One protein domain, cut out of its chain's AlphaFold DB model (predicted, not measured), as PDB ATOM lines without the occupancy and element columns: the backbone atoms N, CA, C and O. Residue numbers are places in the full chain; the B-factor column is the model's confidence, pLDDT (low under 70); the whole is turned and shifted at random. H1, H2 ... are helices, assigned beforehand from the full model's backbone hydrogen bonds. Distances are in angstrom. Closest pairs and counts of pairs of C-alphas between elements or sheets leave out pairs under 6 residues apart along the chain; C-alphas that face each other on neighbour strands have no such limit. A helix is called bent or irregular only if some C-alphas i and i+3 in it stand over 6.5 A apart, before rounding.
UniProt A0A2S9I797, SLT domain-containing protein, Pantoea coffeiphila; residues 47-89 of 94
ATOM      1  N   TRP A  47      82.855 122.790  83.869       97.25
ATOM      2  CA  TRP A  47      83.036 121.351  84.085       97.25
ATOM      3  C   TRP A  47      84.465 120.872  83.834       97.25
ATOM      4  O   TRP A  47      84.957 120.002  84.550       97.25
ATOM      5  N   LEU A  48      85.174 121.480  82.878       94.69
ATOM      6  CA  LEU A  48      86.575 121.152  82.631       94.69
ATOM      7  C   LEU A  48      87.452 121.454  83.855       94.69
ATOM      8  O   LEU A  48      88.312 120.644  84.196       94.69
ATOM      9  N   ALA A  49      87.196 122.556  84.566       95.50
ATOM     10  CA  ALA A  49      87.895 122.871  85.806       95.50
ATOM     11  C   ALA A  49      87.522 121.892  86.938       95.50
ATOM     12  O   ALA A  49      88.387 121.498  87.717       95.50
ATOM     13  N   VAL A  50      86.287 121.382  86.994       95.94
ATOM     14  CA  VAL A  50      85.944 120.265  87.903       95.94
ATOM     15  C   VAL A  50      86.760 119.008  87.563       95.94
ATOM     16  O   VAL A  50      87.291 118.343  88.453       95.94
ATOM     17  N   GLY A  51      86.934 118.709  86.274       96.06
ATOM     18  CA  GLY A  51      87.803 117.627  85.807       96.06
ATOM     19  C   GLY A  51      89.277 117.836  86.173       96.06
ATOM     20  O   GLY A  51      89.942 116.905  86.628       96.06
ATOM     21  N   MET A  52      89.797 119.057  86.018       94.56
ATOM     22  CA  MET A  52      91.172 119.423  86.389       94.56
ATOM     23  C   MET A  52      91.422 119.308  87.893       94.56
ATOM     24  O   MET A  52      92.507 118.885  88.283       94.56
ATOM     25  N   TYR A  53      90.429 119.620  88.727       92.44
ATOM     26  CA  TYR A  53      90.524 119.427  90.175       92.44
ATOM     27  C   TYR A  53      90.791 117.955  90.533       92.44
ATOM     28  O   TYR A  53      91.588 117.668  91.424       92.44
ATOM     29  N   ASN A  54      90.173 117.018  89.807       93.75
ATOM     30  CA  ASN A  54      90.342 115.585  90.046       93.75
ATOM     31  C   ASN A  54      91.613 115.002  89.404       93.75
ATOM     32  O   ASN A  54      92.352 114.270  90.059       93.75
ATOM     33  N   ALA A  55      91.874 115.320  88.133       93.62
ATOM     34  CA  ALA A  55      92.924 114.673  87.341       93.62
ATOM     35  C   ALA A  55      94.235 115.483  87.246       93.62
ATOM     36  O   ALA A  55      95.255 114.965  86.791       93.62
ATOM     37  N   GLY A  56      94.233 116.748  87.675       91.50
ATOM     38  CA  GLY A  56      95.361 117.675  87.567       91.50
ATOM     39  C   GLY A  56      95.474 118.360  86.200       91.50
ATOM     40  O   GLY A  56      94.759 118.036  85.254       91.50
ATOM     41  N   VAL A  57      96.413 119.307  86.081       90.88
ATOM     42  CA  VAL A  57      96.516 120.277  84.959       90.88
ATOM     43  C   VAL A  57      97.579 119.940  83.902       90.88
ATOM     44  O   VAL A  57      97.635 120.564  82.848       90.88
ATOM     45  N   LYS A  58      98.353 118.865  84.092       92.50
ATOM     46  CA  LYS A  58      99.347 118.401  83.103       92.50
ATOM     47  C   LYS A  58      98.689 117.879  81.821       92.50
ATOM     48  O   LYS A  58      97.858 116.980  81.890       92.50
ATOM     49  N   ASN A  59      99.080 118.385  80.654       92.81
ATOM     50  CA  ASN A  59      98.496 117.999  79.360       92.81
ATOM     51  C   ASN A  59      99.082 116.690  78.811       92.81
ATOM     52  O   ASN A  59      99.684 116.653  77.747       92.81
ATOM     53  N   ARG A  60      98.912 115.604  79.568       96.44
ATOM     54  CA  ARG A  60      99.142 114.234  79.091       96.44
ATOM     55  C   ARG A  60      97.820 113.666  78.597       96.44
ATOM     56  O   ARG A  60      96.791 113.937  79.214       96.44
ATOM     57  N   GLU A  61      97.846 112.842  77.556       97.38
ATOM     58  CA  GLU A  61      96.631 112.276  76.953       97.38
ATOM     59  C   GLU A  61      95.725 111.594  77.996       97.38
ATOM     60  O   GLU A  61      94.537 111.905  78.101       97.38
ATOM     61  N   ILE A  62      96.308 110.752  78.858       96.75
ATOM     62  CA  ILE A  62      95.585 110.084  79.950       96.75
ATOM     63  C   ILE A  62      94.947 111.078  80.929       96.75
ATOM     64  O   ILE A  62      93.816 110.889  81.374       96.75
ATOM     65  N   THR A  63      95.643 112.170  81.246       95.19
ATOM     66  CA  THR A  63      95.140 113.199  82.157       95.19
ATOM     67  C   THR A  63      93.979 113.955  81.526       95.19
ATOM     68  O   THR A  63      92.963 114.156  82.184       95.19
ATOM     69  N   ILE A  64      94.093 114.326  80.249       97.31
ATOM     70  CA  ILE A  64      93.026 114.997  79.498       97.31
ATOM     71  C   ILE A  64      91.777 114.111  79.466       97.31
ATOM     72  O   ILE A  64      90.694 114.566  79.841       97.31
ATOM     73  N   ARG A  65      91.933 112.827  79.123       97.94
ATOM     74  CA  ARG A  65      90.841 111.845  79.128       97.94
ATOM     75  C   ARG A  65      90.166 111.747  80.500       97.94
ATOM     76  O   ARG A  65      88.938 111.776  80.587       97.94
ATOM     77  N   ASN A  66      90.954 111.692  81.573       97.62
ATOM     78  CA  ASN A  66      90.434 111.612  82.936       97.62
ATOM     79  C   ASN A  66      89.672 112.879  83.357       97.62
ATOM     80  O   ASN A  66      88.635 112.754  84.010       97.62
ATOM     81  N   ARG A  67      90.112 114.079  82.944       97.31
ATOM     82  CA  ARG A  67      89.368 115.328  83.202       97.31
ATOM     83  C   ARG A  67      87.974 115.266  82.604       97.31
ATOM     84  O   ARG A  67      87.012 115.517  83.320       97.31
ATOM     85  N   TYR A  68      87.869 114.920  81.319       98.06
ATOM     86  CA  TYR A  68      86.579 114.847  80.634       98.06
ATOM     87  C   TYR A  68      85.684 113.773  81.242       98.06
ATOM     88  O   TYR A  68      84.520 114.041  81.528       98.06
ATOM     89  N   ARG A  69      86.229 112.581  81.520       98.31
ATOM     90  CA  ARG A  69      85.473 111.499  82.161       98.31
ATOM     91  C   ARG A  69      84.886 111.938  83.502       98.31
ATOM     92  O   ARG A  69      83.703 111.722  83.750       98.31
ATOM     93  N   TYR A  70      85.699 112.562  84.352       97.81
ATOM     94  CA  TYR A  70      85.248 113.027  85.658       97.81
ATOM     95  C   TYR A  70      84.256 114.191  85.542       97.81
ATOM     96  O   TYR A  70      83.230 114.197  86.213       97.81
ATOM     97  N   ALA A  71      84.515 115.145  84.646       98.06
ATOM     98  CA  ALA A  71      83.623 116.267  84.373       98.06
ATOM     99  C   ALA A  71      82.217 115.801  83.958       98.06
ATOM    100  O   ALA A  71      81.231 116.246  84.542       98.06
ATOM    101  N   MET A  72      82.124 114.856  83.015       98.31
ATOM    102  CA  MET A  72      80.847 114.285  82.567       98.31
ATOM    103  C   MET A  72      80.126 113.522  83.685       98.31
ATOM    104  O   MET A  72      78.908 113.631  83.818       98.31
ATOM    105  N   LEU A  73      80.870 112.776  84.510       97.56
ATOM    106  CA  LEU A  73      80.303 112.065  85.656       97.56
ATOM    107  C   LEU A  73      79.632 113.039  86.638       97.56
ATOM    108  O   LEU A  73      78.484 112.830  87.035       97.56
ATOM    109  N   ILE A  74      80.330 114.114  87.013       96.62
ATOM    110  CA  ILE A  74      79.807 115.093  87.973       96.62
ATOM    111  C   ILE A  74      78.665 115.919  87.373       96.62
ATOM    112  O   ILE A  74      77.682 116.148  88.073       96.62
ATOM    113  N   ASP A  75      78.733 116.303  86.097       97.44
ATOM    114  CA  ASP A  75      77.618 116.968  85.407       97.44
ATOM    115  C   ASP A  75      76.343 116.106  85.443       97.44
ATOM    116  O   ASP A  75      75.265 116.587  85.798       97.44
ATOM    117  N   GLY A  76      76.473 114.799  85.187       96.62
ATOM    118  CA  GLY A  76      75.366 113.851  85.295       96.62
ATOM    119  C   GLY A  76      74.758 113.793  86.701       96.62
ATOM    120  O   GLY A  76      73.535 113.835  86.852       96.62
ATOM    121  N   HIS A  77      75.590 113.735  87.747       94.94
ATOM    122  CA  HIS A  77      75.111 113.772  89.133       94.94
ATOM    123  C   HIS A  77      74.445 115.104  89.485       94.94
ATOM    124  O   HIS A  77      73.360 115.111  90.068       94.94
ATOM    125  N   TYR A  78      75.056 116.225  89.102       94.56
ATOM    126  CA  TYR A  78      74.526 117.561  89.348       94.56
ATOM    127  C   TYR A  78      73.146 117.747  88.713       94.56
ATOM    128  O   TYR A  78      72.216 118.183  89.389       94.56
ATOM    129  N   LYS A  79      72.978 117.336  87.450       95.75
ATOM    130  CA  LYS A  79      71.687 117.372  86.752       95.75
ATOM    131  C   LYS A  79      70.620 116.554  87.479       95.75
ATOM    132  O   LYS A  79      69.526 117.064  87.699       95.75
ATOM    133  N   LYS A  80      70.942 115.337  87.930       94.69
ATOM    134  CA  LYS A  80      70.012 114.494  88.709       94.69
ATOM    135  C   LYS A  80      69.622 115.119  90.053       94.69
ATOM    136  O   LYS A  80      68.466 115.020  90.449       94.69
ATOM    137  N   ILE A  81      70.558 115.783  90.739       92.06
ATOM    138  CA  ILE A  81      70.275 116.518  91.984       92.06
ATOM    139  C   ILE A  81      69.364 117.716  91.700       92.06
ATOM    140  O   ILE A  81      68.373 117.920  92.395       92.06
ATOM    141  N   LYS A  82      69.668 118.500  90.659       93.06
ATOM    142  CA  LYS A  82      68.860 119.658  90.252       93.06
ATOM    143  C   LYS A  82      67.455 119.267  89.798       93.06
ATOM    144  O   LYS A  82      66.533 120.038  90.032       93.06
ATOM    145  N   ALA A  83      67.304 118.087  89.203       94.12
ATOM    146  CA  ALA A  83      66.019 117.516  88.817       94.12
ATOM    147  C   ALA A  83      65.259 116.861  89.988       94.12
ATOM    148  O   ALA A  83      64.141 116.395  89.798       94.12
ATOM    149  N   GLY A  84      65.854 116.774  91.184       90.12
ATOM    150  CA  GLY A  84      65.243 116.119  92.346       90.12
ATOM    151  C   GLY A  84      65.196 114.588  92.270       90.12
ATOM    152  O   GLY A  84      64.638 113.954  93.157       90.12
ATOM    153  N   THR A  85      65.803 113.974  91.249       90.62
ATOM    154  CA  THR A  85      65.832 112.512  91.061       90.62
ATOM    155  C   THR A  85      66.712 111.808  92.095       90.62
ATOM    156  O   THR A  85      66.509 110.635  92.392       90.62
ATOM    157  N   ILE A  86      67.703 112.514  92.645       81.50
ATOM    158  CA  ILE A  86      68.434 112.075  93.836       81.50
ATOM    159  C   ILE A  86      67.868 112.876  95.013       81.50
ATOM    160  O   ILE A  86      68.066 114.096  95.043       81.50
ATOM    161  N   PRO A  87      67.168 112.236  95.971       75.00
ATOM    162  CA  PRO A  87      66.574 112.949  97.090       75.00
ATOM    163  C   PRO A  87      67.680 113.572  97.941       75.00
ATOM    164  O   PRO A  87      68.686 112.932  98.261       75.00
ATOM    165  N   ARG A  88      67.500 114.840  98.329       70.94
ATOM    166  CA  ARG A  88      68.362 115.439  99.348       70.94
ATOM    167  C   ARG A  88      68.114 114.684 100.648       70.94
ATOM    168  O   ARG A  88      66.977 114.649 101.110       70.94
ATOM    169  N   LYS A  89      69.163 114.101 101.239       71.19
ATOM    170  CA  LYS A  89      69.080 113.627 102.623       71.19
ATOM    171  C   LYS A  89      68.688 114.822 103.486       71.19
ATOM    172  O   LYS A  89      69.420 115.809 103.552       71.19
TER     173      LYS A  89
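AT A GLANCE: This is residues 47 to 89 of the 94 residues of the protein "SLT domain-containing protein" of Pantoea coffeiphila (UniProt A0A2S9I797). One long helix, H2, makes the length of a rod, and a short helix, H1, crosses it steeply, packed on its first half with Gly 51 next to Arg 67. A tight turn of chain at one end of the rod joins the two helices; towards the other end residues 79 to 84, of which 79 to 82 belong to H2, stick out with nothing packed on them, and a short tail follows. The printed part has 43 residues with two named helices, H1 then H2, and no named strand; the class is all helix. The whole is loose, with a radius of gyration of the C-alphas of 12.3 A and spans of 37 by 13 by 12 A.

HOW THE PARTS SIT: Start at Trp 47, where H1, residues 47 to 55, begins, and go on to H2, residues 61 to 82. The two helices touch, with 23 pairs of C-alphas within 8 A. Look at Gly 51 and Arg 67: their C-alphas are the closest of the two helices, 3.8 A apart. The centres are 7.9 A apart, and the helices run opposite ways at a steep tilt of 57 degrees. In H1 and H2 every O i to N i+4 pair is within hydrogen-bond range.

IN THESE COORDINATES: Find C-alpha 47 at (83.036, 121.351, 84.085); from there H1 runs 12.4 A to C-alpha 55 at (92.924, 114.673, 87.341). After a tight link of 5 residues, H2 begins at Glu 61 and runs 31.7 A to C-alpha 82 at (68.860, 119.658, 90.252). Neither helix is bent.

THE WHOLE: The two C-alphas farthest apart are those of Arg 60 and Lys 89, at 38.2 A. The printed part has no cut, and its one link between named helices is tight. The mean pLDDT of the printed part is 93.4, and no printed residue is under 70.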